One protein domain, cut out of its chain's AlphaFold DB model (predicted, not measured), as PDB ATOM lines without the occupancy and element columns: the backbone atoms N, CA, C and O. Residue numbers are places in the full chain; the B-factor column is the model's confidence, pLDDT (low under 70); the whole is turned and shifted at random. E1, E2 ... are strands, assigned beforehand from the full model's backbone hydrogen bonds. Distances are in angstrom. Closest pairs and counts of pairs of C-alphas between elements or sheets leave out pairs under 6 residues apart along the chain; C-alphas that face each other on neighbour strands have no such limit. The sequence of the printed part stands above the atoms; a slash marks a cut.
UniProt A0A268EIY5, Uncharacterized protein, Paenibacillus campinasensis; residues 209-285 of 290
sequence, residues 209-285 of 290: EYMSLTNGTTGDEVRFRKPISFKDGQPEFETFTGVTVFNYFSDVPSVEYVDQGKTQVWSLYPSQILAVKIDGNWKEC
ATOM      1  N   GLU A 209     129.923 141.399 185.913       54.09
ATOM      2  CA  GLU A 209     131.112 142.041 186.493       54.09
ATOM      3  C   GLU A 209     131.639 141.414 187.810       54.09
ATOM      4  O   GLU A 209     132.773 141.680 188.199       54.09
ATOM      5  N   TYR A 210     130.848 140.580 188.488       56.09
ATOM      6  CA  TYR A 210     131.116 139.932 189.778       56.09
ATOM      7  C   TYR A 210     131.070 138.394 189.682       56.09
ATOM      8  O   TYR A 210     131.019 137.704 190.700       56.09
ATOM      9  N   MET A 211     131.111 137.833 188.464       55.22
ATOM     10  CA  MET A 211     131.170 136.380 188.221       55.22
ATOM     11  C   MET A 211     132.424 135.697 188.804       55.22
ATOM     12  O   MET A 211     132.461 134.467 188.896       55.22
ATOM     13  N   SER A 212     133.447 136.453 189.227       55.50
ATOM     14  CA  SER A 212     134.597 135.903 189.966       55.50
ATOM     15  C   SER A 212     134.149 135.167 191.235       55.50
ATOM     16  O   SER A 212     134.570 134.037 191.477       55.50
ATOM     17  N   LEU A 213     133.163 135.725 191.942       55.41
ATOM     18  CA  LEU A 213     132.562 135.148 193.147       55.41
ATOM     19  C   LEU A 213     131.908 133.778 192.900       55.41
ATOM     20  O   LEU A 213     131.893 132.925 193.786       55.41
ATOM     21  N   THR A 214     131.368 133.543 191.697       52.53
ATOM     22  CA  THR A 214     130.762 132.252 191.326       52.53
ATOM     23  C   THR A 214     131.796 131.207 190.916       52.53
ATOM     24  O   THR A 214     131.569 130.019 191.124       52.53
ATOM     25  N   ASN A 215     132.959 131.625 190.405       52.28
ATOM     26  CA  ASN A 215     134.006 130.723 189.912       52.28
ATOM     27  C   ASN A 215     135.034 130.320 190.981       52.28
ATOM     28  O   ASN A 215     136.031 129.675 190.660       52.28
ATOM     29  N   GLY A 216     134.787 130.657 192.250       44.09
ATOM     30  CA  GLY A 216     135.586 130.162 193.366       44.09
ATOM     31  C   GLY A 216     136.939 130.852 193.533       44.09
ATOM     32  O   GLY A 216     137.873 130.211 194.015       44.09
ATOM     33  N   THR A 217     137.074 132.141 193.185       52.44
ATOM     34  CA  THR A 217     138.213 132.924 193.685       52.44
ATOM     35  C   THR A 217     138.107 133.045 195.203       52.44
ATOM     36  O   THR A 217     137.319 133.811 195.748       52.44
ATOM     37  N   THR A 218     138.900 132.238 195.903       56.06
ATOM     38  CA  THR A 218     139.104 132.348 197.347       56.06
ATOM     39  C   THR A 218     139.787 133.680 197.649       56.06
ATOM     40  O   THR A 218     140.912 133.893 197.197       56.06
ATOM     41  N   GLY A 219     139.130 134.559 198.408       60.19
ATOM     42  CA  GLY A 219     139.727 135.812 198.893       60.19
ATOM     43  C   GLY A 219     138.890 137.074 198.683       60.19
ATOM     44  O   GLY A 219     139.244 138.110 199.241       60.19
ATOM     45  N   ASP A 220     137.787 137.001 197.935       70.44
ATOM     46  CA  ASP A 220     136.889 138.146 197.772       70.44
ATOM     47  C   ASP A 220     136.095 138.394 199.069       70.44
ATOM     48  O   ASP A 220     135.437 137.497 199.607       70.44
ATOM     49  N   GLU A 221     136.158 139.627 199.575       81.50
ATOM     50  CA  GLU A 221     135.389 140.071 200.739       81.50
ATOM     51  C   GLU A 221     134.072 140.706 200.287       81.50
ATOM     52  O   GLU A 221     134.043 141.565 199.399       81.50
ATOM     53  N   VAL A 222     132.983 140.361 200.963       80.12
ATOM     54  CA  VAL A 222     131.682 140.999 200.763       80.12
ATOM     55  C   VAL A 222     131.221 141.739 202.011       80.12
ATOM     56  O   VAL A 222     131.547 141.389 203.149       80.12
ATOM     57  N   ARG A 223     130.415 142.777 201.785       85.94
ATOM     58  CA  ARG A 223     129.453 143.260 202.772       85.94
ATOM     59  C   ARG A 223     128.098 142.714 202.369       85.94
ATOM     60  O   ARG A 223     127.645 142.970 201.251       85.94
ATOM     61  N   PHE A 224     127.457 141.983 203.264       86.38
ATOM     62  CA  PHE A 224     126.139 141.427 203.004       86.38
ATOM     63  C   PHE A 224     125.186 141.733 204.152       86.38
ATOM     64  O   PHE A 224     125.602 142.016 205.276       86.38
ATOM     65  N   ARG A 225     123.895 141.699 203.841       85.94
ATOM     66  CA  ARG A 225     122.807 141.877 204.783       85.94
ATOM     67  C   ARG A 225     121.977 140.602 204.869       85.94
ATOM     68  O   ARG A 225     121.581 140.045 203.848       85.94
ATOM     69  N   LYS A 226     121.695 140.148 206.080       83.81
ATOM     70  CA  LYS A 226     120.855 138.987 206.354       83.81
ATOM     71  C   LYS A 226     119.464 139.458 206.775       83.81
ATOM     72  O   LYS A 226     119.378 140.301 207.666       83.81
ATOM     73  N   PRO A 227     118.380 138.947 206.172       78.88
ATOM     74  CA  PRO A 227     117.033 139.223 206.665       78.88
ATOM     75  C   PRO A 227     116.862 138.638 208.078       78.88
ATOM     76  O   PRO A 227     117.112 137.448 208.278       78.88
ATOM     77  N   ILE A 228     116.463 139.464 209.053       80.19
ATOM     78  CA  ILE A 228     116.229 139.022 210.445       80.19
ATOM     79  C   ILE A 228     114.736 138.855 210.704       80.19
ATOM     80  O   ILE A 228     114.280 137.804 211.151       80.19
ATOM     81  N   SER A 229     113.980 139.922 210.457       73.56
ATOM     82  CA  SER A 229     112.576 140.036 210.821       73.56
ATOM     83  C   SER A 229     111.837 140.906 209.809       73.56
ATOM     84  O   SER A 229     112.440 141.730 209.117       73.56
ATOM     85  N   PHE A 230     110.530 140.710 209.710       70.38
ATOM     86  CA  PHE A 230     109.661 141.609 208.968       70.38
ATOM     87  C   PHE A 230     108.707 142.256 209.965       70.38
ATOM     88  O   PHE A 230     107.905 141.558 210.591       70.38
ATOM     89  N   LYS A 231     108.828 143.571 210.158       72.19
ATOM     90  CA  LYS A 231     108.090 144.310 211.184       72.19
ATOM     91  C   LYS A 231     107.466 145.559 210.578       72.19
ATOM     92  O   LYS A 231     108.115 146.283 209.832       72.19
ATOM     93  N   ASP A 232     106.192 145.793 210.886       72.31
ATOM     94  CA  ASP A 232     105.450 146.987 210.461       72.31
ATOM     95  C   ASP A 232     105.509 147.246 208.936       72.31
ATOM     96  O   ASP A 232     105.593 148.384 208.475       72.31
ATOM     97  N   GLY A 233     105.483 146.178 208.127       67.25
ATOM     98  CA  GLY A 233     105.532 146.283 206.665       67.25
ATOM     99  C   GLY A 233     106.923 146.571 206.088       67.25
ATOM    100  O   GLY A 233     107.026 146.886 204.901       67.25
ATOM    101  N   GLN A 234     107.981 146.514 206.905       73.50
ATOM    102  CA  GLN A 234     109.353 146.785 206.488       73.50
ATOM    103  C   GLN A 234     110.302 145.627 206.838       73.50
ATOM    104  O   GLN A 234     110.236 145.070 207.938       73.50
ATOM    105  N   PRO A 235     111.218 145.272 205.920       74.94
ATOM    106  CA  PRO A 235     112.236 144.271 206.188       74.94
ATOM    107  C   PRO A 235     113.350 144.837 207.077       74.94
ATOM    108  O   PRO A 235     113.963 145.858 206.753       74.94
ATOM    109  N   GLU A 236     113.656 144.140 208.167       82.44
ATOM    110  CA  GLU A 236     114.808 144.410 209.024       82.44
ATOM    111  C   GLU A 236     115.968 143.480 208.657       82.44
ATOM    112  O   GLU A 236     115.797 142.271 208.460       82.44
ATOM    113  N   PHE A 237     117.172 144.047 208.593       85.44
ATOM    114  CA  PHE A 237     118.369 143.319 208.199       85.44
ATOM    115  C   PHE A 237     119.508 143.486 209.200       85.44
ATOM    116  O   PHE A 237     119.721 144.569 209.742       85.44
ATOM    117  N   GLU A 238     120.305 142.433 209.347       87.31
ATOM    118  CA  GLU A 238     121.604 142.469 210.010       87.31
ATOM    119  C   GLU A 238     122.694 142.636 208.961       87.31
ATOM    120  O   GLU A 238     122.631 141.979 207.926       87.31
ATOM    121  N   THR A 239     123.691 143.488 209.193       88.56
ATOM    122  CA  THR A 239     124.775 143.705 208.224       88.56
ATOM    123  C   THR A 239     126.083 143.119 208.728       88.56
ATOM    124  O   THR A 239     126.513 143.412 209.839       88.56
ATOM    125  N   PHE A 240     126.751 142.364 207.861       86.38
ATOM    126  CA  PHE A 240     128.064 141.780 208.094       86.38
ATOM    127  C   PHE A 240     129.057 142.327 207.067       86.38
ATOM    128  O   PHE A 240     128.725 142.520 205.894       86.38
ATOM    129  N   THR A 241     130.288 142.597 207.499       83.94
ATOM    130  CA  THR A 241     131.308 143.280 206.690       83.94
ATOM    131  C   THR A 241     132.595 142.476 206.617       83.94
ATOM    132  O   THR A 241     133.020 141.934 207.633       83.94
ATOM    133  N   GLY A 242     133.257 142.486 205.457       69.62
ATOM    134  CA  GLY A 242     134.586 141.883 205.305       69.62
ATOM    135  C   GLY A 242     134.561 140.358 205.375       69.62
ATOM    136  O   GLY A 242     135.521 139.753 205.839       69.62
ATOM    137  N   VAL A 243     133.443 139.743 204.979       80.94
ATOM    138  CA  VAL A 243     133.253 138.294 205.065       80.94
ATOM    139  C   VAL A 243     133.722 137.645 203.773       80.94
ATOM    140  O   VAL A 243     133.337 138.085 202.689       80.94
ATOM    141  N   THR A 244     134.555 136.614 203.882       76.69
ATOM    142  CA  THR A 244     135.136 135.942 202.720       76.69
ATOM    143  C   THR A 244     134.116 135.026 202.059       76.69
ATOM    144  O   THR A 244     133.491 134.188 202.715       76.69
ATOM    145  N   VAL A 245     133.971 135.170 200.745       75.12
ATOM    146  CA  VAL A 245     133.157 134.268 199.929       75.12
ATOM    147  C   VAL A 245     133.920 132.977 199.668       75.12
ATOM    148  O   VAL A 245     135.108 132.989 199.339       75.12
ATOM    149  N   PHE A 246     133.222 131.852 199.760       72.44
ATOM    150  CA  PHE A 246     133.706 130.563 199.284       72.44
ATOM    151  C   PHE A 246     132.623 129.849 198.473       72.44
ATOM    152  O   PHE A 246     131.419 130.039 198.669       72.44
ATOM    153  N   ASN A 247     133.061 128.995 197.550       66.56
ATOM    154  CA  ASN A 247     132.169 128.171 196.749       66.56
ATOM    155  C   ASN A 247     132.544 126.685 196.873       66.56
ATOM    156  O   ASN A 247     133.617 126.276 196.440       66.56
ATOM    157  N   TYR A 248     131.638 125.862 197.408       61.00
ATOM    158  CA  TYR A 248     131.747 124.394 197.425       61.00
ATOM    159  C   TYR A 248     131.272 123.747 196.112       61.00
ATOM    160  O   TYR A 248     130.599 122.718 196.139       61.00
ATOM    161  N   PHE A 249     131.559 124.353 194.956       54.31
ATOM    162  CA  PHE A 249     130.952 123.956 193.672       54.31
ATOM    163  C   PHE A 249     129.410 123.957 193.715       54.31
ATOM    164  O   PHE A 249     128.745 123.181 193.031       54.31
ATOM    165  N   SER A 250     128.851 124.825 194.558       56.56
ATOM    166  CA  SER A 250     127.434 125.152 194.615       56.56
ATOM    167  C   SER A 250     127.141 126.233 193.578       56.56
ATOM    168  O   SER A 250     127.945 127.136 193.338       56.56
ATOM    169  N   ASP A 251     125.958 126.173 192.985       57.75
ATOM    170  CA  ASP A 251     125.481 127.230 192.092       57.75
ATOM    171  C   ASP A 251     125.200 128.546 192.847       57.75
ATOM    172  O   ASP A 251     125.116 129.607 192.239       57.75
ATOM    173  N   VAL A 252     125.046 128.496 194.175       70.25
ATOM    174  CA  VAL A 252     124.909 129.688 195.022       70.25
ATOM    175  C   VAL A 252     126.164 129.818 195.893       70.25
ATOM    176  O   VAL A 252     126.432 128.896 196.678       70.25
ATOM    177  N   PRO A 253     126.939 130.917 195.780       72.62
ATOM    178  CA  PRO A 253     128.115 131.138 196.617       72.62
ATOM    179  C   PRO A 253     127.710 131.269 198.085       72.62
ATOM    180  O   PRO A 253     126.567 131.600 198.399       72.62
ATOM    181  N   SER A 254     128.630 130.987 199.001       79.19
ATOM    182  CA  SER A 254     128.371 131.065 200.439       79.19
ATOM    183  C   SER A 254     129.434 131.888 201.156       79.19
ATOM    184  O   SER A 254     130.498 132.172 200.613       79.19
ATOM    185  N   VAL A 255     129.112 132.299 202.375       80.69
ATOM    186  CA  VAL A 255     130.004 133.016 203.283       80.69
ATOM    187  C   VAL A 255     130.047 132.339 204.635       80.69
ATOM    188  O   VAL A 255     129.071 131.724 205.070       80.69
ATOM    189  N   GLU A 256     131.189 132.486 205.296       83.25
ATOM    190  CA  GLU A 256     131.443 131.994 206.644       83.25
ATOM    191  C   GLU A 256     131.602 133.213 207.527       83.25
ATOM    192  O   GLU A 256     132.524 134.004 207.337       83.25
ATOM    193  N   TYR A 257     130.693 133.387 208.474       80.56
ATOM    194  CA  TYR A 257     130.686 134.542 209.359       80.56
ATOM    195  C   TYR A 257     130.569 134.092 210.811       80.56
ATOM    196  O   TYR A 257     130.098 132.993 211.096       80.56
ATOM    197  N   VAL A 258     131.035 134.922 211.742       81.75
ATOM    198  CA  VAL A 258     130.912 134.641 213.175       81.75
ATOM    199  C   VAL A 258     129.689 135.365 213.711       81.75
ATOM    200  O   VAL A 258     129.603 136.587 213.621       81.75
ATOM    201  N   ASP A 259     128.776 134.604 214.300       80.69
ATOM    202  CA  ASP A 259     127.570 135.098 214.956       80.69
ATOM    203  C   ASP A 259     127.465 134.457 216.341       80.69
ATOM    204  O   ASP A 259     127.625 133.241 216.491       80.69
ATOM    205  N   GLN A 260     127.288 135.284 217.373       81.19
ATOM    206  CA  GLN A 260     127.260 134.857 218.779       81.19
ATOM    207  C   GLN A 260     128.427 133.918 219.165       81.19
ATOM    208  O   GLN A 260     128.263 132.954 219.914       81.19
ATOM    209  N   GLY A 261     129.625 134.181 218.629       80.69
ATOM    210  CA  GLY A 261     130.834 133.394 218.903       80.69
ATOM    211  C   GLY A 261     130.898 132.030 218.205       80.69
ATOM    212  O   GLY A 261     131.780 131.234 218.525       80.69
ATOM    213  N   LYS A 262     129.997 131.742 217.258       83.62
ATOM    214  CA  LYS A 262     130.003 130.518 216.448       83.62
ATOM    215  C   LYS A 262     130.163 130.854 214.972       83.62
ATOM    216  O   LYS A 262     129.519 131.772 214.473       83.62
ATOM    217  N   THR A 263     130.976 130.073 214.268       83.31
ATOM    218  CA  THR A 263     131.033 130.128 212.806       83.31
ATOM    219  C   THR A 263     129.719 129.618 212.225       83.31
ATOM    220  O   THR A 263     129.255 128.533 212.579       83.31
ATOM    221  N   GLN A 264     129.131 130.410 211.340       83.62
ATOM    222  CA  GLN A 264     127.907 130.130 210.607       83.62
ATOM    223  C   GLN A 264     128.193 130.171 209.111       83.62
ATOM    224  O   GLN A 264     129.017 130.960 208.649       83.62
ATOM    225  N   VAL A 265     127.471 129.346 208.357       80.94
ATOM    226  CA  VAL A 265     127.498 129.343 206.894       80.94
ATOM    227  C   VAL A 265     126.196 129.937 206.383       80.94
ATOM    228  O   VAL A 265     125.119 129.565 206.849       80.94
ATOM    229  N   TRP A 266     126.286 130.838 205.409       83.00
ATOM    230  CA  TRP A 266     125.122 131.444 204.771       83.00
ATOM    231  C   TRP A 266     125.302 131.508 203.262       83.00
ATOM    232  O   TRP A 266     126.338 131.960 202.779       83.00
ATOM    233  N   SER A 267     124.301 131.072 202.502       81.12
ATOM    234  CA  SER A 267     124.323 131.249 201.050       81.12
ATOM    235  C   SER A 267     124.022 132.701 200.693       81.12
ATOM    236  O   SER A 267     123.054 133.279 201.176       81.12
ATOM    237  N   LEU A 268     124.854 133.287 199.839       79.00
ATOM    238  CA  LEU A 268     124.724 134.667 199.399       79.00
ATOM    239  C   LEU A 268     123.748 134.771 198.232       79.00
ATOM    240  O   LEU A 268     124.052 134.357 197.111       79.00
ATOM    241  N   TYR A 269     122.603 135.392 198.489       80.38
ATOM    242  CA  TYR A 269     121.638 135.712 197.446       80.38
ATOM    243  C   TYR A 269     121.804 137.150 196.951       80.38
ATOM    244  O   TYR A 269     122.233 138.011 197.721       80.38
ATOM    245  N   PRO A 270     121.444 137.453 195.693       76.56
ATOM    246  CA  PRO A 270     121.644 138.779 195.123       76.56
ATOM    247  C   PRO A 270     121.077 139.897 195.985       76.56
ATOM    248  O   PRO A 270     121.805 140.844 196.240       76.56
ATOM    249  N   SER A 271     119.850 139.780 196.508       78.75
ATOM    250  CA  SER A 271     119.235 140.852 197.315       78.75
ATOM    251  C   SER A 271     119.980 141.192 198.619       78.75
ATOM    252  O   SER A 271     119.730 142.240 199.235       78.75
ATOM    253  N   GLN A 272     120.895 140.316 199.034       82.25
ATOM    254  CA  GLN A 272     121.636 140.381 200.286       82.25
ATOM    255  C   GLN A 272     123.011 141.031 200.125       82.25
ATOM    256  O   GLN A 272     123.622 141.390 201.124       82.25
ATOM    257  N   ILE A 273     123.519 141.214 198.908       80.94
ATOM    258  CA  ILE A 273     124.889 141.696 198.697       80.94
ATOM    259  C   ILE A 273     124.881 143.220 198.593       80.94
ATOM    260  O   ILE A 273     124.287 143.785 197.681       80.94
ATOM    261  N   LEU A 274     125.540 143.894 199.535       83.94
ATOM    262  CA  LEU A 274     125.633 145.355 199.553       83.94
ATOM    263  C   LEU A 274     126.824 145.840 198.733       83.94
ATOM    264  O   LEU A 274     126.682 146.738 197.912       83.94
ATOM    265  N   ALA A 275     127.988 145.226 198.936       82.69
ATOM    266  CA  ALA A 275     129.212 145.588 198.238       82.69
ATOM    267  C   ALA A 275     130.177 144.405 198.147       82.69
ATOM    268  O   ALA A 275     130.206 143.543 199.028       82.69
ATOM    269  N   VAL A 276     131.021 144.419 197.118       80.12
ATOM    270  CA  VAL A 276     132.108 143.453 196.905       80.12
ATOM    271  C   VAL A 276     133.429 144.212 196.862       80.12
ATOM    272  O   VAL A 276     133.519 145.275 196.237       80.12
ATOM    273  N   LYS A 277     134.458 143.700 197.534       79.75
ATOM    274  CA  LYS A 277     135.812 144.257 197.488       79.75
ATOM    275  C   LYS A 277     136.585 143.607 196.347       79.75
ATOM    276  O   LYS A 277     136.833 142.410 196.382       79.75
ATOM    277  N   ILE A 278     136.971 144.402 195.353       72.75
ATOM    278  CA  ILE A 278     137.711 143.959 194.165       72.75
ATOM    279  C   ILE A 278     138.970 144.812 194.063       72.75
ATOM    280  O   ILE A 278     138.881 146.041 194.103       72.75
ATOM    281  N   ASP A 279     140.137 144.173 193.976       75.38
ATOM    282  CA  ASP A 279     141.441 144.850 193.901       75.38
ATOM    283  C   ASP A 279     141.633 145.902 195.014       75.38
ATOM    284  O   ASP A 279     142.088 147.023 194.785       75.38
ATOM    285  N   GLY A 280     141.197 145.569 196.235       76.88
ATOM    286  CA  GLY A 280     141.277 146.450 197.405       76.88
ATOM    287  C   GLY A 280     140.219 147.560 197.478       76.88
ATOM    288  O   GLY A 280     140.144 148.238 198.502       76.88
ATOM    289  N   ASN A 281     139.366 147.721 196.461       81.81
ATOM    290  CA  ASN A 281     138.337 148.761 196.405       81.81
ATOM    291  C   ASN A 281     136.930 148.184 196.578       81.81
ATOM    292  O   ASN A 281     136.572 147.182 195.963       81.81
ATOM    293  N   TRP A 282     136.101 148.850 197.381       83.56
ATOM    294  CA  TRP A 282     134.697 148.476 197.546       83.56
ATOM    295  C   TRP A 282     133.849 148.990 196.387       83.56
ATOM    296  O   TRP A 282     133.832 150.189 196.107       83.56
ATOM    297  N   LYS A 283     133.114 148.081 195.747       81.69
ATOM    298  CA  LYS A 283     132.108 148.395 194.734       81.69
ATOM    299  C   LYS A 283     130.731 148.048 195.283       81.69
ATOM    300  O   LYS A 283     130.470 146.889 195.597       81.69
ATOM    301  N   GLU A 284     129.876 149.055 195.416       82.50
ATOM    302  CA  GLU A 284     128.487 148.871 195.841       82.50
ATOM    303  C   GLU A 284     127.715 148.114 194.756       82.50
ATOM    304  O   GLU A 284     127.806 148.438 193.569       82.50
ATOM    305  N   CYS A 285     126.952 147.103 195.157       73.69
ATOM    306  CA  CYS A 285     126.101 146.354 194.253       73.69
ATOM    307  C   CYS A 285     124.838 147.177 193.968       73.69
ATOM    308  O   CYS A 285     124.079 147.487 194.891       73.69
TER     309      CYS A 285
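This is residues 209 to 285 of the 290 residues of an uncharacterized protein of Paenibacillus campinasensis (UniProt A0A268EIY5). A long hairpin, E1 and E2, makes the longest axis of one strongly twisted antiparallel sheet; past the bend in E2, hairpin E3 and E4 crosses that axis, while E5 and E6 run beside the beginning of E1. The printed part has 77 residues with six named strands, class all strand, order E4 E3 E2 E1 E5 E6; E1 to E4 form a meander, each the antiparallel neighbour of the one before. It is compact, radius of gyration of the C-alphas 12.8 A, spanning 39 by 27 by 23 A.

Past residues 209 to 220, find E1, residues 221 to 231, in a hairpin with E2, residues 234 to 246; N 226 and O 238 are 2.8 A apart, within hydrogen-bond range. E2 bends by 86 degrees at residue 242; N 246 and O 254 of E3, residues 254 to 259, are 2.9 A apart, within hydrogen-bond range. E4, residues 262 to 267, pairs through N 255 and O 266, 2.8 A. E5, residues 273 to 278, pairs with E1 through N 223 and O 275, 2.9 A, and with E6, residues 281 to 284, through N 278 and O 281, 2.9 A.

From C-alpha 221 at (135.389, 140.071, 200.739) E1 runs 29.5 A; E2 runs 30.1 A; E6 ends with C-alpha 284 at (128.487, 148.871, 195.841).

The printed part has no cut and no long link; pLDDT is under 70 at residues 209 to 219, 233, 242 and 247 to 251.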